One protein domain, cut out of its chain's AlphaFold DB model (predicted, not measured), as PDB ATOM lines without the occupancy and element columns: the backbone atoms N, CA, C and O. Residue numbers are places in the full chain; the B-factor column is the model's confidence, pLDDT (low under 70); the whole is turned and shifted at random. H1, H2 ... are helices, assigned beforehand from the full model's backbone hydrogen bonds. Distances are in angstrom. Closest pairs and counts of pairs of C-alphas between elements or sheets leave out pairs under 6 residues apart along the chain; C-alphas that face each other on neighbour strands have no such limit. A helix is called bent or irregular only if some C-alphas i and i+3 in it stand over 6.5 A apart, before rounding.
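What this domain is: This is residues 193 to 347 of the 350 residues of an uncharacterized protein of Pseudoalteromonas sp. A601 (UniProt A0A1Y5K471). A rounded ball of mostly crossed helices is built round one long helix, H5, which runs through the middle. H6 folds back beside H5 as a helical hairpin with H7 across the pair, H8 packs on the opposite side of H5 from H6, and H2 runs beside H5 on a third side. H1 and the pair H3 and H4 lie farther out, past H8, and the long link of residues 228 to 246 runs over the outside. The printed part has 155 residues with eight named helices, H1 to H8 in order, and no named strand; the class is all helix. It is compact, with a radius of gyration of the C-alphas of 14.4 A and spans of 37 by 36 by 31 A.

How they stand to each other: H1, residues 198 to 209, touches H8, residues 339 to 346, with residues 206 to 209 alone; the closest C-alphas, Phe 209 and Ser 342, are 4.7 A apart. H2, residues 216 to 227, touches the hub H5, residues 285 to 302, at a shallow tilt of 30 degrees, opposite ways, closest at C-alphas 223 and 292, 6.1 A. H3, residues 247 to 253, touches H4, residues 272 to 282, closest at C-alphas 252 and 276, 7.2 A. H4 touches H8 at a steep tilt of 45 degrees, closest at C-alphas 273 and 342, 4.5 A. H5 and H6, residues 308 to 319, form a hairpin at a shallow tilt of 14 degrees, closest at C-alphas 297 and 311, 5.8 A. H7, residues 323 to 335, touches H6 at a steep tilt of 64 degrees, closest at C-alphas 312 and 326, 5.3 A. H7 also touches H5, with residues 329 to 334 alone, closest at C-alphas 298 and 333, 6.0 A. H8 touches H5 at a steep tilt of 52 degrees, opposite ways, closest at C-alphas 295 and 340, 5.4 A. H1 and H6 are apart. Every O i to N i+4 pair is within hydrogen-bond range in H1, H2, H3, H5, H6 and H7, against 5 of 7 in H4 and 0 of 4 in H8, where 4 of 5 O i to N i+3 pairs are.

Where its parts are: H1 begins at C-alpha 198 (44.140, 28.392, 48.922) and is 16.4 A long; H2 is 16.3 A, H3 9.9 A and H4 16.0 A. H5 begins at C-alpha 285 (38.872, 7.515, 24.229) and is 25.7 A long; H6 is 16.3 A and H7 18.4 A. H8, 14.0 A, ends at C-alpha 346 (46.172, 14.461, 27.240). H4 and H8 are irregular: C-alphas 278 and 281 are 7.2 A apart, and C-alphas 342 and 345 7.7 A.

The domain as a whole: The two C-alphas farthest apart, those of Pro 196 and Pro 256, are 40.7 A apart. The printed part has no cut. The links H2 to H3 and H3 to H4 are long, with 19 and 18 residues. The mean pLDDT of the printed part is 93.0; residues 231, 233 and 236 to 237 are under 70.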
ATOM      1  N   HIS A 193      40.270  27.648  46.995       91.31
ATOM      2  CA  HIS A 193      40.225  29.122  47.022       91.31
ATOM      3  C   HIS A 193      39.413  29.703  48.198       91.31
ATOM      4  O   HIS A 193      39.581  30.873  48.530       91.31
ATOM      5  N   GLY A 194      38.534  28.912  48.828       91.25
ATOM      6  CA  GLY A 194      37.805  29.307  50.033       91.25
ATOM      7  C   GLY A 194      38.667  29.376  51.302       91.25
ATOM      8  O   GLY A 194      38.168  29.812  52.337       91.25
ATOM      9  N   LEU A 195      39.929  28.942  51.241       92.62
ATOM     10  CA  LEU A 195      40.900  29.002  52.332       92.62
ATOM     11  C   LEU A 195      41.897  30.158  52.130       92.62
ATOM     12  O   LEU A 195      42.260  30.468  50.989       92.62
ATOM     13  N   PRO A 196      42.425  30.754  53.217       91.00
ATOM     14  CA  PRO A 196      43.606  31.613  53.153       91.00
ATOM     15  C   PRO A 196      44.749  30.947  52.367       91.00
ATOM     16  O   PRO A 196      45.108  29.803  52.640       91.00
ATOM     17  N   ASN A 197      45.308  31.657  51.380       90.12
ATOM     18  CA  ASN A 197      46.337  31.159  50.447       90.12
ATOM     19  C   ASN A 197      45.934  29.923  49.616       90.12
ATOM     20  O   ASN A 197      46.778  29.291  48.979       90.12
ATOM     21  N   GLY A 198      44.644  29.592  49.574       93.31
ATOM     22  CA  GLY A 198      44.140  28.392  48.922       93.31
ATOM     23  C   GLY A 198      44.334  28.359  47.407       93.31
ATOM     24  O   GLY A 198      44.589  27.294  46.854       93.31
ATOM     25  N   SER A 199      44.300  29.511  46.732       94.00
ATOM     26  CA  SER A 199      44.608  29.605  45.297       94.00
ATOM     27  C   SER A 199      46.070  29.264  44.996       94.00
ATOM     28  O   SER A 199      46.340  28.508  44.068       94.00
ATOM     29  N   SER A 200      47.013  29.761  45.804       93.69
ATOM     30  CA  SER A 200      48.439  29.422  45.676       93.69
ATOM     31  C   SER A 200      48.688  27.946  45.971       93.69
ATOM     32  O   SER A 200      49.518  27.306  45.320       93.69
ATOM     33  N   TRP A 201      47.942  27.386  46.927       94.56
ATOM     34  CA  TRP A 201      48.022  25.963  47.216       94.56
ATOM     35  C   TRP A 201      47.511  25.116  46.049       94.56
ATOM     36  O   TRP A 201      48.201  24.205  45.594       94.56
ATOM     37  N   TYR A 202      46.349  25.471  45.502       97.06
ATOM     38  CA  TYR A 202      45.801  24.808  44.326       97.06
ATOM     39  C   TYR A 202      46.746  24.893  43.120       97.06
ATOM     40  O   TYR A 202      47.011  23.878  42.485       97.06
ATOM     41  N   GLN A 203      47.348  26.059  42.862       96.62
ATOM     42  CA  GLN A 203      48.354  26.212  41.808       96.62
ATOM     43  C   GLN A 203      49.562  25.290  42.015       96.62
ATOM     44  O   GLN A 203      50.051  24.692  41.062       96.62
ATOM     45  N   SER A 204      50.044  25.151  43.252       96.06
ATOM     46  CA  SER A 204      51.182  24.270  43.549       96.06
ATOM     47  C   SER A 204      50.842  22.802  43.281       96.06
ATOM     48  O   SER A 204      51.675  22.068  42.753       96.06
ATOM     49  N   LYS A 205      49.605  22.386  43.585       97.44
ATOM     50  CA  LYS A 205      49.101  21.051  43.245       97.44
ATOM     51  C   LYS A 205      48.987  20.854  41.734       97.44
ATOM     52  O   LYS A 205      49.475  19.846  41.240       97.44
ATOM     53  N   LEU A 206      48.423  21.822  41.004       98.00
ATOM     54  CA  LEU A 206      48.376  21.789  39.538       98.00
ATOM     55  C   LEU A 206      49.776  21.621  38.940       98.00
ATOM     56  O   LEU A 206      49.965  20.770  38.083       98.00
ATOM     57  N   ASN A 207      50.762  22.383  39.421       97.19
ATOM     58  CA  ASN A 207      52.134  22.312  38.916       97.19
ATOM     59  C   ASN A 207      52.761  20.926  39.102       97.19
ATOM     60  O   ASN A 207      53.447  20.446  38.202       97.19
ATOM     61  N   TYR A 208      52.538  20.305  40.266       97.62
ATOM     62  CA  TYR A 208      53.030  18.961  40.554       97.62
ATOM     63  C   TYR A 208      52.319  17.915  39.693       97.62
ATOM     64  O   TYR A 208      52.974  17.211  38.931       97.62
ATOM     65  N   PHE A 209      50.987  17.846  39.763       98.12
ATOM     66  CA  PHE A 209      50.240  16.793  39.077       98.12
ATOM     67  C   PHE A 209      50.340  16.899  37.557       98.12
ATOM     68  O   PHE A 209      50.475  15.887  36.880       98.12
ATOM     69  N   ALA A 210      50.348  18.115  37.017       96.81
ATOM     70  CA  ALA A 210      50.442  18.325  35.581       96.81
ATOM     71  C   ALA A 210      51.867  18.230  35.017       96.81
ATOM     72  O   ALA A 210      52.046  18.329  33.802       96.81
ATOM     73  N   GLY A 211      52.887  18.143  35.875       94.50
ATOM     74  CA  GLY A 211      54.287  18.148  35.461       94.50
ATOM     75  C   GLY A 211      54.790  19.486  34.894       94.50
ATOM     76  O   GLY A 211      55.940  19.573  34.473       94.50
ATOM     77  N   LYS A 212      53.958  20.537  34.852       93.00
ATOM     78  CA  LYS A 212      54.308  21.859  34.307       93.00
ATOM     79  C   LYS A 212      53.520  22.990  34.955       93.00
ATOM     80  O   LYS A 212      52.406  22.801  35.435       93.00
ATOM     81  N   THR A 213      54.083  24.195  34.895       94.31
ATOM     82  CA  THR A 213      53.440  25.404  35.423       94.31
ATOM     83  C   THR A 213      52.647  26.118  34.334       94.31
ATOM     84  O   THR A 213      53.223  26.729  33.441       94.31
ATOM     85  N   ASP A 214      51.323  26.075  34.445       95.56
ATOM     86  CA  ASP A 214      50.380  26.859  33.645       95.56
ATOM     87  C   ASP A 214      49.296  27.419  34.586       95.56
ATOM     88  O   ASP A 214      48.921  26.785  35.579       95.56
ATOM     89  N   ALA A 215      48.790  28.621  34.292       95.69
ATOM     90  CA  ALA A 215      47.698  29.218  35.062       95.69
ATOM     91  C   ALA A 215      46.390  28.413  34.885       95.69
ATOM     92  O   ALA A 215      46.166  27.875  33.795       95.69
ATOM     93  N   PRO A 216      45.466  28.388  35.869       96.69
ATOM     94  CA  PRO A 216      44.264  27.549  35.811       96.69
ATOM     95  C   PRO A 216      43.383  27.856  34.595       96.69
ATOM     96  O   PRO A 216      42.871  26.950  33.949       96.69
ATOM     97  N   LEU A 217      43.282  29.127  34.195       96.00
ATOM     98  CA  LEU A 217      42.558  29.515  32.980       96.00
ATOM     99  C   LEU A 217      43.175  28.939  31.700       96.00
ATOM    100  O   LEU A 217      42.449  28.548  30.792       96.00
ATOM    101  N   LYS A 218      44.509  28.854  31.622       96.56
ATOM    102  CA  LYS A 218      45.195  28.280  30.459       96.56
ATOM    103  C   LYS A 218      44.930  26.779  30.360       96.56
ATOM    104  O   LYS A 218      44.732  26.271  29.259       96.56
ATOM    105  N   TRP A 219      44.867  26.090  31.497       96.69
ATOM    106  CA  TRP A 219      44.420  24.701  31.549       96.69
ATOM    107  C   TRP A 219      42.978  24.541  31.080       96.69
ATOM    108  O   TRP A 219      42.722  23.720  30.205       96.69
ATOM    109  N   LEU A 220      42.061  25.361  31.598       96.56
ATOM    110  CA  LEU A 220      40.645  25.292  31.240       96.56
ATOM    111  C   LEU A 220      40.421  25.455  29.734       96.56
ATOM    112  O   LEU A 220      39.690  24.668  29.143       96.56
ATOM    113  N   VAL A 221      41.094  26.422  29.103       95.88
ATOM    114  CA  VAL A 221      41.008  26.638  27.649       95.88
ATOM    115  C   VAL A 221      41.446  25.393  26.872       95.88
ATOM    116  O   VAL A 221      40.771  24.992  25.925       95.88
ATOM    117  N   LYS A 222      42.548  24.751  27.277       95.62
ATOM    118  CA  LYS A 222      43.029  23.515  26.639       95.62
ATOM    119  C   LYS A 222      42.036  22.366  26.820       95.62
ATOM    120  O   LYS A 222      41.724  21.683  25.853       95.62
ATOM    121  N   ILE A 223      41.505  22.196  28.030       96.19
ATOM    122  CA  ILE A 223      40.517  21.154  28.344       96.19
ATOM    123  C   ILE A 223      39.250  21.347  27.509       96.19
ATOM    124  O   ILE A 223      38.793  20.417  26.853       96.19
ATOM    125  N   GLN A 224      38.709  22.565  27.471       94.12
ATOM    126  CA  GLN A 224      37.497  22.876  26.710       94.12
ATOM    127  C   GLN A 224      37.688  22.692  25.204       94.12
ATOM    128  O   GLN A 224      36.757  22.261  24.530       94.12
ATOM    129  N   LYS A 225      38.888  22.968  24.679       93.62
ATOM    130  CA  LYS A 225      39.234  22.706  23.277       93.62
ATOM    131  C   LYS A 225      39.183  21.213  22.944       93.62
ATOM    132  O   LYS A 225      38.617  20.859  21.915       93.62
ATOM    133  N   GLU A 226      39.736  20.353  23.801       92.31
ATOM    134  CA  GLU A 226      39.678  18.895  23.601       92.31
ATOM    135  C   GLU A 226      38.247  18.352  23.797       92.31
ATOM    136  O   GLU A 226      37.800  17.497  23.040       92.31
ATOM    137  N   LEU A 227      37.477  18.910  24.741       90.81
ATOM    138  CA  LEU A 227      36.079  18.523  24.988       90.81
ATOM    139  C   LEU A 227      35.086  19.000  23.913       90.81
ATOM    140  O   LEU A 227      33.966  18.497  23.872       90.81
ATOM    141  N   ALA A 228      35.439  19.977  23.071       85.88
ATOM    142  CA  ALA A 228      34.506  20.591  22.119       85.88
ATOM    143  C   ALA A 228      34.033  19.645  21.000       85.88
ATOM    144  O   ALA A 228      32.991  19.899  20.400       85.88
ATOM    145  N   ASN A 229      34.790  18.577  20.719       72.25
ATOM    146  CA  ASN A 229      34.566  17.684  19.576       72.25
ATOM    147  C   ASN A 229      34.234  16.239  19.979       72.25
ATOM    148  O   ASN A 229      34.302  15.348  19.136       72.25
ATOM    149  N   ILE A 230      33.937  15.994  21.256       74.62
ATOM    150  CA  ILE A 230      33.645  14.655  21.772       74.62
ATOM    151  C   ILE A 230      32.197  14.649  22.256       74.62
ATOM    152  O   ILE A 230      31.820  15.463  23.106       74.62
ATOM    153  N   ASP A 231      31.391  13.750  21.693       68.19
ATOM    154  CA  ASP A 231      30.014  13.535  22.133       68.19
ATOM    155  C   ASP A 231      29.977  13.095  23.605       68.19
ATOM    156  O   ASP A 231      30.971  12.637  24.164       68.19
ATOM    157  N   ASN A 232      28.833  13.247  24.271       71.75
ATOM    158  CA  ASN A 232      28.700  12.802  25.657       71.75
ATOM    159  C   ASN A 232      28.817  11.273  25.715       71.75
ATOM    160  O   ASN A 232      27.923  10.559  25.253       71.75
ATOM    161  N   ILE A 233      29.908  10.779  26.295       69.31
ATOM    162  CA  ILE A 233      30.188   9.350  26.393       69.31
ATOM    163  C   ILE A 233      29.796   8.854  27.791       69.31
ATOM    164  O   ILE A 233      30.265   9.413  28.788       69.31
ATOM    165  N   PRO A 234      28.960   7.803  27.901       72.00
ATOM    166  CA  PRO A 234      28.716   7.155  29.178       72.00
ATOM    167  C   PRO A 234      29.998   6.469  29.651       72.00
ATOM    168  O   PRO A 234      30.522   5.585  28.978       72.00
ATOM    169  N   PHE A 235      30.481   6.845  30.831       71.06
ATOM    170  CA  PHE A 235      31.618   6.181  31.458       71.06
ATOM    171  C   PHE A 235      31.160   5.405  32.690       71.06
ATOM    172  O   PHE A 235      30.569   5.976  33.609       71.06
ATOM    173  N   THR A 236      31.448   4.103  32.720       69.56
ATOM    174  CA  THR A 236      31.148   3.255  33.877       69.56
ATOM    175  C   THR A 236      32.427   3.012  34.660       69.56
ATOM    176  O   THR A 236      33.350   2.373  34.162       69.56
ATOM    177  N   LEU A 237      32.450   3.471  35.909       69.81
ATOM    178  CA  LEU A 237      33.477   3.111  36.877       69.81
ATOM    179  C   LEU A 237      32.816   2.401  38.055       69.81
ATOM    180  O   LEU A 237      31.784   2.851  38.555       69.81
ATOM    181  N   THR A 238      33.411   1.303  38.517       78.38
ATOM    182  CA  THR A 238      33.033   0.718  39.804       78.38
ATOM    183  C   THR A 238      33.616   1.595  40.904       78.38
ATOM    184  O   THR A 238      34.802   1.516  41.204       78.38
ATOM    185  N   LEU A 239      32.778   2.467  41.458       82.25
ATOM    186  CA  LEU A 239      33.150   3.366  42.545       82.25
ATOM    187  C   LEU A 239      33.100   2.613  43.876       82.25
ATOM    188  O   LEU A 239      32.160   1.858  44.137       82.25
ATOM    189  N   GLN A 240      34.101   2.828  44.726       81.88
ATOM    190  CA  GLN A 240      34.028   2.406  46.125       81.88
ATOM    191  C   GLN A 240      32.930   3.183  46.872       81.88
ATOM    192  O   GLN A 240      32.488   4.240  46.434       81.88
ATOM    193  N   GLN A 241      32.492   2.668  48.023       75.44
ATOM    194  CA  GLN A 241      31.521   3.375  48.872       75.44
ATOM    195  C   GLN A 241      32.148   4.556  49.627       75.44
ATOM    196  O   GLN A 241      31.473   5.544  49.894       75.44
ATOM    197  N   GLU A 242      33.439   4.467  49.954       84.62
ATOM    198  CA  GLU A 242      34.166   5.485  50.713       84.62
ATOM    199  C   GLU A 242      35.185   6.229  49.834       84.62
ATOM    200  O   GLU A 242      35.580   5.754  48.769       84.62
ATOM    201  N   HIS A 243      35.663   7.380  50.320       90.50
ATOM    202  CA  HIS A 243      36.700   8.197  49.676       90.50
ATOM    203  C   HIS A 243      38.099   7.992  50.270       90.50
ATOM    204  O   HIS A 243      38.953   8.869  50.151       90.50
ATOM    205  N   ARG A 244      38.367   6.855  50.925       88.12
ATOM    206  CA  ARG A 244      39.693   6.577  51.510       88.12
ATOM    207  C   ARG A 244      40.804   6.528  50.453       88.12
ATOM    208  O   ARG A 244      41.952   6.832  50.761       88.12
ATOM    209  N   GLN A 245      40.459   6.130  49.236       90.44
ATOM    210  CA  GLN A 245      41.345   6.063  48.082       90.44
ATOM    211  C   GLN A 245      40.733   6.889  46.953       90.44
ATOM    212  O   GLN A 245      39.528   6.782  46.709       90.44
ATOM    213  N   SER A 246      41.543   7.690  46.263       94.94
ATOM    214  CA  SER A 246      41.040   8.528  45.172       94.94
ATOM    215  C   SER A 246      40.549   7.696  43.986       94.94
ATOM    216  O   SER A 246      41.034   6.590  43.732       94.94
ATOM    217  N   VAL A 247      39.631   8.255  43.198       95.81
ATOM    218  CA  VAL A 247      39.183   7.663  41.923       95.81
ATOM    219  C   VAL A 247      40.360   7.403  40.978       95.81
ATOM    220  O   VAL A 247      40.363   6.411  40.250       95.81
ATOM    221  N   LEU A 248      41.384   8.261  41.008       96.19
ATOM    222  CA  LEU A 248      42.606   8.083  40.223       96.19
ATOM    223  C   LEU A 248      43.378   6.836  40.639       96.19
ATOM    224  O   LEU A 248      43.740   6.023  39.791       96.19
ATOM    225  N   GLU A 249      43.613   6.663  41.936       94.12
ATOM    226  CA  GLU A 249      44.281   5.468  42.443       94.12
ATOM    227  C   GLU A 249      43.467   4.205  42.133       94.12
ATOM    228  O   GLU A 249      44.044   3.227  41.667       94.12
ATOM    229  N   GLN A 250      42.142   4.236  42.318       92.94
ATOM    230  CA  GLN A 250      41.255   3.115  41.972       92.94
ATOM    231  C   GLN A 250      41.359   2.751  40.481       92.94
ATOM    232  O   GLN A 250      41.440   1.575  40.122       92.94
ATOM    233  N   TRP A 251      41.394   3.756  39.600       93.69
ATOM    234  CA  TRP A 251      41.547   3.542  38.164       93.69
ATOM    235  C   TRP A 251      42.924   2.969  37.815       93.69
ATOM    236  O   TRP A 251      42.991   2.004  37.057       93.69
ATOM    237  N   LEU A 252      44.013   3.499  38.383       94.25
ATOM    238  CA  LEU A 252      45.370   2.993  38.138       94.25
ATOM    239  C   LEU A 252      45.537   1.545  38.611       94.25
ATOM    240  O   LEU A 252      46.093   0.737  37.873       94.25
ATOM    241  N   GLU A 253      45.012   1.196  39.788       91.38
ATOM    242  CA  GLU A 253      45.066  -0.175  40.315       91.38
ATOM    243  C   GLU A 253      44.247  -1.175  39.476       91.38
ATOM    244  O   GLU A 253      44.516  -2.375  39.515       91.38
ATOM    245  N   SER A 254      43.280  -0.702  38.679       90.56
ATOM    246  CA  SER A 254      42.534  -1.546  37.731       90.56
ATOM    247  C   SER A 254      43.320  -1.882  36.456       90.56
ATOM    248  O   SER A 254      42.902  -2.742  35.673       90.56
ATOM    249  N   LYS A 255      44.446  -1.200  36.210       91.31
ATOM    250  CA  LYS A 255      45.259  -1.383  35.007       91.31
ATOM    251  C   LYS A 255      46.358  -2.423  35.231       91.31
ATOM    252  O   LYS A 255      46.936  -2.485  36.313       91.31
ATOM    253  N   PRO A 256      46.715  -3.207  34.198       91.25
ATOM    254  CA  PRO A 256      47.835  -4.141  34.264       91.25
ATOM    255  C   PRO A 256      49.172  -3.390  34.126       91.25
ATOM    256  O   PRO A 256      49.859  -3.518  33.114       91.25
ATOM    257  N   LEU A 257      49.516  -2.555  35.111       92.19
ATOM    258  CA  LEU A 257      50.752  -1.771  35.133       92.19
ATOM    259  C   LEU A 257      51.409  -1.770  36.513       92.19
ATOM    260  O   LEU A 257      50.734  -1.822  37.540       92.19
ATOM    261  N   ASP A 258      52.731  -1.617  36.521       91.62
ATOM    262  CA  ASP A 258      53.489  -1.382  37.745       91.62
ATOM    263  C   ASP A 258      53.434   0.104  38.109       91.62
ATOM    264  O   ASP A 258      53.991   0.969  37.413       91.62
ATOM    265  N   MET A 259      52.755   0.411  39.214       93.69
ATOM    266  CA  MET A 259      52.659   1.776  39.724       93.69
ATOM    267  C   MET A 259      54.029   2.279  40.185       93.69
ATOM    268  O   MET A 259      54.811   1.561  40.809       93.69
ATOM    269  N   ALA A 260      54.336   3.535  39.869       95.19
ATOM    270  CA  ALA A 260      55.579   4.158  40.295       95.19
ATOM    271  C   ALA A 260      55.516   4.455  41.796       95.19
ATOM    272  O   ALA A 260      54.561   5.076  42.262       95.19
ATOM    273  N   SER A 261      56.531   4.032  42.551       94.38
ATOM    274  CA  SER A 261      56.623   4.330  43.981       94.38
ATOM    275  C   SER A 261      56.705   5.836  44.241       94.38
ATOM    276  O   SER A 261      57.237   6.596  43.435       94.38
ATOM    277  N   GLY A 262      56.181   6.259  45.384       95.44
ATOM    278  CA  GLY A 262      56.200   7.636  45.851       95.44
ATOM    279  C   GLY A 262      56.275   7.726  47.374       95.44
ATOM    280  O   GLY A 262      56.427   6.734  48.082       95.44
ATOM    281  N   TYR A 263      56.157   8.952  47.874       95.56
ATOM    282  CA  TYR A 263      56.448   9.321  49.263       95.56
ATOM    283  C   TYR A 263      55.312  10.150  49.886       95.56
ATOM    284  O   TYR A 263      55.508  10.848  50.873       95.56
ATOM    285  N   ASP A 264      54.111  10.109  49.310       94.56
ATOM    286  CA  ASP A 264      52.943  10.827  49.819       94.56
ATOM    287  C   ASP A 264      51.857   9.832  50.224       94.56
ATOM    288  O   ASP A 264      51.317   9.112  49.383       94.56
ATOM    289  N   TRP A 265      51.522   9.800  51.514       94.00
ATOM    290  CA  TRP A 265      50.475   8.921  52.034       94.00
ATOM    291  C   TRP A 265      49.110   9.232  51.411       94.00
ATOM    292  O   TRP A 265      48.305   8.319  51.251       94.00
ATOM    293  N   SER A 266      48.862  10.493  51.026       92.62
ATOM    294  CA  SER A 266      47.597  10.917  50.412       92.62
ATOM    295  C   SER A 266      47.457  10.474  48.952       92.62
ATOM    296  O   SER A 266      46.369  10.551  48.399       92.62
ATOM    297  N   GLN A 267      48.552   9.999  48.352       94.69
ATOM    298  CA  GLN A 267      48.620   9.392  47.018       94.69
ATOM    299  C   GLN A 267      48.865   7.872  47.104       94.69
ATOM    300  O   GLN A 267      49.421   7.278  46.180       94.69
ATOM    301  N   GLY A 268      48.599   7.259  48.263       93.25
ATOM    302  CA  GLY A 268      48.817   5.827  48.477       93.25
ATOM    303  C   GLY A 268      50.287   5.392  48.439       93.25
ATOM    304  O   GLY A 268      50.561   4.206  48.283       93.25
ATOM    305  N   TYR A 269      51.227   6.329  48.610       94.94
ATOM    306  CA  TYR A 269      52.667   6.152  48.375       94.94
ATOM    307  C   TYR A 269      53.026   5.811  46.925       94.94
ATOM    308  O   TYR A 269      54.011   5.117  46.668       94.94
ATOM    309  N   TYR A 270      52.260   6.339  45.975       95.62
ATOM    310  CA  TYR A 270      52.587   6.293  44.559       95.62
ATOM    311  C   TYR A 270      52.950   7.678  44.026       95.62
ATOM    312  O   TYR A 270      52.489   8.705  44.524       95.62
ATOM    313  N   ASN A 271      53.780   7.709  42.987       97.31
ATOM    314  CA  ASN A 271      53.956   8.886  42.147       97.31
ATOM    315  C   ASN A 271      52.876   8.836  41.058       97.31
ATOM    316  O   ASN A 271      53.024   8.131  40.051       97.31
ATOM    317  N   LEU A 272      51.749   9.515  41.305       97.38
ATOM    318  CA  LEU A 272      50.585   9.474  40.413       97.38
ATOM    319  C   LEU A 272      50.890  10.026  39.012       97.38
ATOM    320  O   LEU A 272      50.560   9.321  38.061       97.38
ATOM    321  N   PRO A 273      51.593  11.167  38.831       97.19
ATOM    322  CA  PRO A 273      51.975  11.641  37.495       97.19
ATOM    323  C   PRO A 273      52.755  10.604  36.678       97.19
ATOM    324  O   PRO A 273      52.417  10.329  35.523       97.19
ATOM    325  N   VAL A 274      53.755   9.954  37.284       96.94
ATOM    326  CA  VAL A 274      54.539   8.915  36.596       96.94
ATOM    327  C   VAL A 274      53.685   7.678  36.318       96.94
ATOM    328  O   VAL A 274      53.743   7.134  35.215       96.94
ATOM    329  N   SER A 275      52.871   7.237  37.278       96.88
ATOM    330  CA  SER A 275      51.991   6.071  37.107       96.88
ATOM    331  C   SER A 275      50.974   6.294  35.986       96.88
ATOM    332  O   SER A 275      50.802   5.436  35.123       96.88
ATOM    333  N   THR A 276      50.381   7.486  35.929       96.69
ATOM    334  CA  THR A 276      49.509   7.906  34.837       96.69
ATOM    335  C   THR A 276      50.248   7.926  33.506       96.69
ATOM    336  O   THR A 276      49.729   7.378  32.539       96.69
ATOM    337  N   SER A 277      51.473   8.465  33.442       94.56
ATOM    338  CA  SER A 277      52.250   8.501  32.192       94.56
ATOM    339  C   SER A 277      52.457   7.113  31.567       94.56
ATOM    340  O   SER A 277      52.380   6.969  30.347       94.56
ATOM    341  N   ARG A 278      52.624   6.077  32.404       94.56
ATOM    342  CA  ARG A 278      52.733   4.670  31.982       94.56
ATOM    343  C   ARG A 278      51.408   4.117  31.450       94.56
ATOM    344  O   ARG A 278      51.418   3.269  30.566       94.56
ATOM    345  N   ALA A 279      50.282   4.606  31.967       94.12
ATOM    346  CA  ALA A 279      48.941   4.176  31.582       94.12
ATOM    347  C   ALA A 279      48.410   4.858  30.307       94.12
ATOM    348  O   ALA A 279      47.487   4.341  29.687       94.12
ATOM    349  N   LEU A 280      48.963   6.011  29.899       91.12
ATOM    350  CA  LEU A 280      48.397   6.848  28.826       91.12
ATOM    351  C   LEU A 280      48.165   6.100  27.507       91.12
ATOM    352  O   LEU A 280      47.159   6.323  26.838       91.12
ATOM    353  N   GLN A 281      49.101   5.228  27.123       86.44
ATOM    354  CA  GLN A 281      49.052   4.533  25.833       86.44
ATOM    355  C   GLN A 281      47.923   3.500  25.748       86.44
ATOM    356  O   GLN A 281      47.480   3.180  24.649       86.44
ATOM    357  N   SER A 282      47.451   2.987  26.886       87.81
ATOM    358  CA  SER A 282      46.394   1.976  26.953       87.81
ATOM    359  C   SER A 282      45.009   2.556  27.248       87.81
ATOM    360  O   SER A 282      44.063   1.790  27.433       87.81
ATOM    361  N   MET A 283      44.875   3.885  27.307       91.56
ATOM    362  CA  MET A 283      43.596   4.539  27.581       91.56
ATOM    363  C   MET A 283      42.663   4.484  26.375       91.56
ATOM    364  O   MET A 283      43.043   4.894  25.270       91.56
ATOM    365  N   SER A 284      41.416   4.075  26.607       91.00
ATOM    366  CA  SER A 284      40.349   4.270  25.622       91.00
ATOM    367  C   SER A 284      39.996   5.756  25.488       91.00
ATOM    368  O   SER A 284      40.336   6.577  26.344       91.00
ATOM    369  N   ASP A 285      39.306   6.127  24.412       89.50
ATOM    370  CA  ASP A 285      38.872   7.515  24.229       89.50
ATOM    371  C   ASP A 285      37.841   7.937  25.290       89.50
ATOM    372  O   ASP A 285      37.915   9.057  25.795       89.50
ATOM    373  N   ASP A 286      36.987   7.011  25.732       90.19
ATOM    374  CA  ASP A 286      36.048   7.204  26.843       90.19
ATOM    375  C   ASP A 286      36.777   7.554  28.151       90.19
ATOM    376  O   ASP A 286      36.356   8.444  28.890       90.19
ATOM    377  N   GLU A 287      37.907   6.897  28.430       92.56
ATOM    378  CA  GLU A 287      38.731   7.184  29.610       92.56
ATOM    379  C   GLU A 287      39.404   8.549  29.515       92.56
ATOM    380  O   GLU A 287      39.446   9.296  30.493       92.56
ATOM    381  N   LYS A 288      39.918   8.909  28.335       93.31
ATOM    382  CA  LYS A 288      40.497  10.242  28.116       93.31
ATOM    383  C   LYS A 288      39.435  11.318  28.323       93.31
ATOM    384  O   LYS A 288      39.690  12.301  29.016       93.31
ATOM    385  N   TYR A 289      38.240  11.109  27.774       93.50
ATOM    386  CA  TYR A 289      37.106  12.011  27.940       93.50
ATOM    387  C   TYR A 289      36.680  12.143  29.407       93.50
ATOM    388  O   TYR A 289      36.491  13.261  29.894       93.50
ATOM    389  N   PHE A 290      36.618  11.026  30.139       95.00
ATOM    390  CA  PHE A 290      36.370  11.018  31.579       95.00
ATOM    391  C   PHE A 290      37.345  11.926  32.333       95.00
ATOM    392  O   PHE A 290      36.921  12.830  33.057       95.00
ATOM    393  N   TRP A 291      38.650  11.753  32.120       96.44
ATOM    394  CA  TRP A 291      39.660  12.544  32.822       96.44
ATOM    395  C   TRP A 291      39.674  14.021  32.410       96.44
ATOM    396  O   TRP A 291      39.914  14.882  33.257       96.44
ATOM    397  N   LEU A 292      39.329  14.346  31.159       96.44
ATOM    398  CA  LEU A 292      39.110  15.730  30.723       96.44
ATOM    399  C   LEU A 292      37.934  16.387  31.468       96.44
ATOM    400  O   LEU A 292      38.067  17.514  31.951       96.44
ATOM    401  N   ALA A 293      36.809  15.682  31.625       96.69
ATOM    402  CA  ALA A 293      35.654  16.177  32.380       96.69
ATOM    403  C   ALA A 293      35.954  16.332  33.885       96.69
ATOM    404  O   ALA A 293      35.497  17.295  34.517       96.69
ATOM    405  N   MET A 294      36.757  15.424  34.456       98.06
ATOM    406  CA  MET A 294      37.251  15.536  35.833       98.06
ATOM    407  C   MET A 294      38.129  16.783  36.009       98.06
ATOM    408  O   MET A 294      37.870  17.564  36.922       98.06
ATOM    409  N   MET A 295      39.091  17.037  35.110       98.62
ATOM    410  CA  MET A 295      39.945  18.238  35.156       98.62
ATOM    411  C   MET A 295      39.152  19.548  34.991       98.62
ATOM    412  O   MET A 295      39.422  20.522  35.696       98.62
ATOM    413  N   GLU A 296      38.157  19.589  34.091       98.25
ATOM    414  CA  GLU A 296      37.263  20.751  33.930       98.25
ATOM    415  C   GLU A 296      36.533  21.061  35.245       98.25
ATOM    416  O   GLU A 296      36.499  22.207  35.702       98.25
ATOM    417  N   THR A 297      35.982  20.023  35.876       98.56
ATOM    418  CA  THR A 297      35.219  20.146  37.123       98.56
ATOM    419  C   THR A 297      36.114  20.518  38.306       98.56
ATOM    420  O   THR A 297      35.707  21.320  39.148       98.56
ATOM    421  N   ASP A 298      37.343  20.003  38.342       98.75
ATOM    422  CA  ASP A 298      38.369  20.333  39.332       98.75
ATOM    423  C   ASP A 298      38.700  21.834  39.323       98.75
ATOM    424  O   ASP A 298      38.545  22.507  40.348       98.75
ATOM    425  N   ILE A 299      39.002  22.411  38.151       98.50
ATOM    426  CA  ILE A 299      39.176  23.869  38.009       98.50
ATOM    427  C   ILE A 299      37.892  24.604  38.401       98.50
ATOM    428  O   ILE A 299      37.944  25.618  39.108       98.50
ATOM    429  N   GLY A 300      36.739  24.098  37.962       98.31
ATOM    430  CA  GLY A 300      35.430  24.629  38.317       98.31
ATOM    431  C   GLY A 300      35.285  24.847  39.825       98.31
ATOM    432  O   GLY A 300      34.989  25.954  40.277       98.31
ATOM    433  N   ILE A 301      35.564  23.809  40.614       98.50
ATOM    434  CA  ILE A 301      35.461  23.821  42.076       98.50
ATOM    435  C   ILE A 301      36.563  24.679  42.709       98.50
ATOM    436  O   ILE A 301      36.280  25.573  43.512       98.50
ATOM    437  N   HIS A 302      37.827  24.403  42.391       98.12
ATOM    438  CA  HIS A 302      38.952  24.936  43.157       98.12
ATOM    439  C   HIS A 302      39.370  26.342  42.733       98.12
ATOM    440  O   HIS A 302      39.867  27.074  43.590       98.12
ATOM    441  N   TYR A 303      39.095  26.751  41.493       96.88
ATOM    442  CA  TYR A 303      39.446  28.068  40.959       96.88
ATOM    443  C   TYR A 303      38.226  28.954  40.663       96.88
ATOM    444  O   TYR A 303      38.200  30.105  41.090       96.88
ATOM    445  N   HIS A 304      37.192  28.430  39.994       96.00
ATOM    446  CA  HIS A 304      36.001  29.209  39.608       96.00
ATOM    447  C   HIS A 304      34.882  29.248  40.652       96.00
ATOM    448  O   HIS A 304      33.830  29.837  40.401       96.00
ATOM    449  N   ALA A 305      35.101  28.648  41.821       95.06
ATOM    450  CA  ALA A 305      34.130  28.632  42.907       95.06
ATOM    451  C   ALA A 305      32.769  28.037  42.529       95.06
ATOM    452  O   ALA A 305      31.735  28.455  43.056       95.06
ATOM    453  N   TRP A 306      32.754  27.036  41.643       97.88
ATOM    454  CA  TRP A 306      31.540  26.287  41.361       97.88
ATOM    455  C   TRP A 306      30.963  25.706  42.646       97.88
ATOM    456  O   TRP A 306      31.639  25.076  43.463       97.88
ATOM    457  N   THR A 307      29.661  25.901  42.804       96.75
ATOM    458  CA  THR A 307      28.882  25.208  43.820       96.75
ATOM    459  C   THR A 307      28.882  23.705  43.537       96.75
ATOM    460  O   THR A 307      28.999  23.272  42.390       96.75
ATOM    461  N   LEU A 308      28.641  22.889  44.571       96.31
ATOM    462  CA  LEU A 308      28.471  21.440  44.390       96.31
ATOM    463  C   LEU A 308      27.412  21.096  43.339       96.31
ATOM    464  O   LEU A 308      27.557  20.115  42.621       96.31
ATOM    465  N   GLN A 309      26.348  21.896  43.233       96.94
ATOM    466  CA  GLN A 309      25.311  21.646  42.240       96.94
ATOM    467  C   GLN A 309      25.809  21.910  40.816       96.94
ATOM    468  O   GLN A 309      25.530  21.105  39.935       96.94
ATOM    469  N   GLN A 310      26.570  22.984  40.591       98.12
ATOM    470  CA  GLN A 310      27.179  23.263  39.286       98.12
ATOM    471  C   GLN A 310      28.173  22.167  38.889       98.12
ATOM    472  O   GLN A 310      28.095  21.665  37.772       98.12
ATOM    473  N   ALA A 311      29.033  21.741  39.816       98.31
ATOM    474  CA  ALA A 311      29.995  20.671  39.573       98.31
ATOM    475  C   ALA A 311      29.313  19.333  39.229       98.31
ATOM    476  O   ALA A 311      29.666  18.701  38.236       98.31
ATOM    477  N   LYS A 312      28.273  18.944  39.984       97.62
ATOM    478  CA  LYS A 312      27.480  17.738  39.688       97.62
ATOM    479  C   LYS A 312      26.805  17.825  38.324       97.62
ATOM    480  O   LYS A 312      26.870  16.876  37.557       97.62
ATOM    481  N   VAL A 313      26.177  18.961  38.006       96.69
ATOM    482  CA  VAL A 313      25.533  19.166  36.699       96.69
ATOM    483  C   VAL A 313      26.552  19.070  35.565       96.69
ATOM    484  O   VAL A 313      26.219  18.496  34.531       96.69
ATOM    485  N   ASN A 314      27.775  19.583  35.749       95.69
ATOM    486  CA  ASN A 314      28.833  19.445  34.753       95.69
ATOM    487  C   ASN A 314      29.163  17.968  34.497       95.69
ATOM    488  O   ASN A 314      29.012  17.502  33.371       95.69
ATOM    489  N   LEU A 315      29.516  17.214  35.544       95.69
ATOM    490  CA  LEU A 315      29.870  15.798  35.405       95.69
ATOM    491  C   LEU A 315      28.706  14.949  34.885       95.69
ATOM    492  O   LEU A 315      28.906  14.148  33.978       95.69
ATOM    493  N   SER A 316      27.481  15.156  35.382       93.81
ATOM    494  CA  SER A 316      26.296  14.449  34.883       93.81
ATOM    495  C   SER A 316      26.054  14.707  33.397       93.81
ATOM    496  O   SER A 316      25.715  13.774  32.677       93.81
ATOM    497  N   LYS A 317      26.232  15.947  32.921       91.88
ATOM    498  CA  LYS A 317      26.030  16.281  31.504       91.88
ATOM    499  C   LYS A 317      27.130  15.727  30.611       91.88
ATOM    500  O   LYS A 317      26.804  15.188  29.562       91.88
ATOM    501  N   ARG A 318      28.397  15.864  31.016       92.12
ATOM    502  CA  ARG A 318      29.544  15.362  30.248       92.12
ATOM    503  C   ARG A 318      29.487  13.839  30.136       92.12
ATOM    504  O   ARG A 318      29.506  13.299  29.043       92.12
ATOM    505  N   LEU A 319      29.341  13.155  31.269       92.44
ATOM    506  CA  LEU A 319      29.601  11.716  31.386       92.44
ATOM    507  C   LEU A 319      28.334  10.850  31.464       92.44
ATOM    508  O   LEU A 319      28.426   9.652  31.721       92.44
ATOM    509  N   ASN A 320      27.149  11.450  31.293       90.56
ATOM    510  CA  ASN A 320      25.846  10.784  31.419       90.56
ATOM    511  C   ASN A 320      25.690   9.985  32.735       90.56
ATOM    512  O   ASN A 320      25.199   8.856  32.755       90.56
ATOM    513  N   LEU A 321      26.160  10.565  33.843       90.50
ATOM    514  CA  LEU A 321      26.200   9.904  35.150       90.50
ATOM    515  C   LEU A 321      24.892  10.053  35.922       90.50
ATOM    516  O   LEU A 321      24.232  11.098  35.879       90.50
ATOM    517  N   SER A 322      24.595   9.044  36.746       91.25
ATOM    518  CA  SER A 322      23.585   9.155  37.797       91.25
ATOM    519  C   SER A 322      23.936  10.287  38.776       91.25
ATOM    520  O   SER A 322      25.096  10.697  38.905       91.25
ATOM    521  N   SER A 323      22.937  10.789  39.509       91.31
ATOM    522  CA  SER A 323      23.180  11.818  40.530       91.31
ATOM    523  C   SER A 323      24.128  11.338  41.634       91.31
ATOM    524  O   SER A 323      24.860  12.157  42.187       91.31
ATOM    525  N   GLU A 324      24.106  10.047  41.967       92.06
ATOM    526  CA  GLU A 324      24.957   9.449  43.002       92.06
ATOM    527  C   GLU A 324      26.412   9.378  42.536       92.06
ATOM    528  O   GLU A 324      27.301   9.889  43.214       92.06
ATOM    529  N   SER A 325      26.654   8.860  41.329       93.25
ATOM    530  CA  SER A 325      28.000   8.794  40.753       93.25
ATOM    531  C   SER A 325      28.592  10.192  40.555       93.25
ATOM    532  O   SER A 325      29.743  10.427  40.911       93.25
ATOM    533  N   ALA A 326      27.806  11.157  40.064       95.56
ATOM    534  CA  ALA A 326      28.266  12.539  39.937       95.56
ATOM    535  C   ALA A 326      28.585  13.174  41.302       95.56
ATOM    536  O   ALA A 326      29.554  13.921  41.419       95.56
ATOM    537  N   GLN A 327      27.797  12.880  42.341       95.81
ATOM    538  CA  GLN A 327      28.085  13.342  43.698       95.81
ATOM    539  C   GLN A 327      29.391  12.747  44.230       95.81
ATOM    540  O   GLN A 327      30.216  13.505  44.738       95.81
ATOM    541  N   TYR A 328      29.597  11.439  44.067       95.94
ATOM    542  CA  TYR A 328      30.831  10.768  44.471       95.94
ATOM    543  C   TYR A 328      32.052  11.397  43.788       95.94
ATOM    544  O   TYR A 328      32.991  11.808  44.460       95.94
ATOM    545  N   LEU A 329      32.027  11.583  42.465       97.38
ATOM    546  CA  LEU A 329      33.153  12.191  41.745       97.38
ATOM    547  C   LEU A 329      33.427  13.645  42.170       97.38
ATOM    548  O   LEU A 329      34.579  14.060  42.257       97.38
ATOM    549  N   VAL A 330      32.386  14.427  42.478       98.00
ATOM    550  CA  VAL A 330      32.570  15.782  43.029       98.00
ATOM    551  C   VAL A 330      33.212  15.743  44.418       98.00
ATOM    552  O   VAL A 330      34.055  16.587  44.720       98.00
ATOM    553  N   HIS A 331      32.816  14.797  45.272       97.56
ATOM    554  CA  HIS A 331      33.426  14.617  46.590       97.56
ATOM    555  C   HIS A 331      34.894  14.194  46.464       97.56
ATOM    556  O   HIS A 331      35.743  14.768  47.143       97.56
ATOM    557  N   ASP A 332      35.195  13.274  45.545       97.75
ATOM    558  CA  ASP A 332      36.556  12.841  45.234       97.75
ATOM    559  C   ASP A 332      37.450  14.026  44.846       97.75
ATOM    560  O   ASP A 332      38.496  14.221  45.457       97.75
ATOM    561  N   ILE A 333      36.993  14.902  43.944       98.38
ATOM    562  CA  ILE A 333      37.723  16.124  43.565       98.38
ATOM    563  C   ILE A 333      37.994  17.024  44.782       98.38
ATOM    564  O   ILE A 333      39.088  17.571  44.923       98.38
ATOM    565  N   VAL A 334      37.020  17.176  45.685       97.62
ATOM    566  CA  VAL A 334      37.181  18.014  46.884       97.62
ATOM    567  C   VAL A 334      38.205  17.425  47.858       97.62
ATOM    568  O   VAL A 334      38.981  18.190  48.435       97.62
ATOM    569  N   PHE A 335      38.237  16.101  48.027       96.88
ATOM    570  CA  PHE A 335      39.222  15.420  48.874       96.88
ATOM    571  C   PHE A 335      40.612  15.334  48.229       96.88
ATOM    572  O   PHE A 335      41.620  15.436  48.934       96.88
ATOM    573  N   TYR A 336      40.673  15.216  46.903       97.62
ATOM    574  CA  TYR A 336      41.885  14.990  46.115       97.62
ATOM    575  C   TYR A 336      42.095  16.075  45.044       97.62
ATOM    576  O   TYR A 336      42.186  15.782  43.848       97.62
ATOM    577  N   PRO A 337      42.218  17.354  45.448       97.50
ATOM    578  CA  PRO A 337      42.326  18.468  44.516       97.50
ATOM    579  C   PRO A 337      43.526  18.315  43.583       97.50
ATOM    580  O   PRO A 337      44.652  18.077  44.041       97.50
ATOM    581  N   ALA A 338      43.275  18.550  42.297       98.31
ATOM    582  CA  ALA A 338      44.197  18.450  41.174       98.31
ATOM    583  C   ALA A 338      44.733  17.042  40.864       98.31
ATOM    584  O   ALA A 338      45.554  16.924  39.960       98.31
ATOM    585  N   PHE A 339      44.278  15.967  41.519       98.44
ATOM    586  CA  PHE A 339      44.757  14.612  41.186       98.44
ATOM    587  C   PHE A 339      44.500  14.274  39.711       98.44
ATOM    588  O   PHE A 339      45.377  13.734  39.035       98.44
ATOM    589  N   SER A 340      43.342  14.691  39.186       98.00
ATOM    590  CA  SER A 340      42.962  14.552  37.772       98.00
ATOM    591  C   SER A 340      43.982  15.159  36.794       98.00
ATOM    592  O   SER A 340      44.121  14.668  35.674       98.00
ATOM    593  N   PHE A 341      44.767  16.157  37.219       98.44
ATOM    594  CA  PHE A 341      45.813  16.773  36.398       98.44
ATOM    595  C   PHE A 341      47.029  15.880  36.161       98.44
ATOM    596  O   PHE A 341      47.845  16.217  35.310       98.44
ATOM    597  N   SER A 342      47.106  14.704  36.791       97.94
ATOM    598  CA  SER A 342      48.064  13.657  36.396       97.94
ATOM    599  C   SER A 342      47.921  13.281  34.911       97.94
ATOM    600  O   SER A 342      48.881  12.832  34.293       97.94
ATOM    601  N   PHE A 343      46.748  13.525  34.307       97.00
ATOM    602  CA  PHE A 343      46.471  13.339  32.877       97.00
ATOM    603  C   PHE A 343      46.653  14.603  32.026       97.00
ATOM    604  O   PHE A 343      46.177  14.659  30.893       97.00
ATOM    605  N   ALA A 344      47.342  15.637  32.510       95.94
ATOM    606  CA  ALA A 344      47.527  16.873  31.751       95.94
ATOM    607  C   ALA A 344      48.261  16.681  30.407       95.94
ATOM    608  O   ALA A 344      48.168  17.539  29.531       95.94
ATOM    609  N   SER A 345      48.968  15.564  30.222       92.81
ATOM    610  CA  SER A 345      49.568  15.146  28.949       92.81
ATOM    611  C   SER A 345      48.544  14.812  27.856       92.81
ATOM    612  O   SER A 345      48.906  14.823  26.681       92.81
ATOM    613  N   LEU A 346      47.275  14.562  28.207       92.56
ATOM    614  CA  LEU A 346      46.172  14.461  27.240       92.56
ATOM    615  C   LEU A 346      45.958  15.783  26.493       92.56
ATOM    616  O   LEU A 346      45.456  15.797  25.372       92.56
ATOM    617  N   LEU A 347      46.342  16.896  27.116       91.44
ATOM    618  CA  LEU A 347      46.232  18.224  26.546       91.44
ATOM    619  C   LEU A 347      47.475  18.482  25.702       91.44
ATOM    620  O   LEU A 347      48.585  18.598  26.235       91.44
TER     621      LEU A 347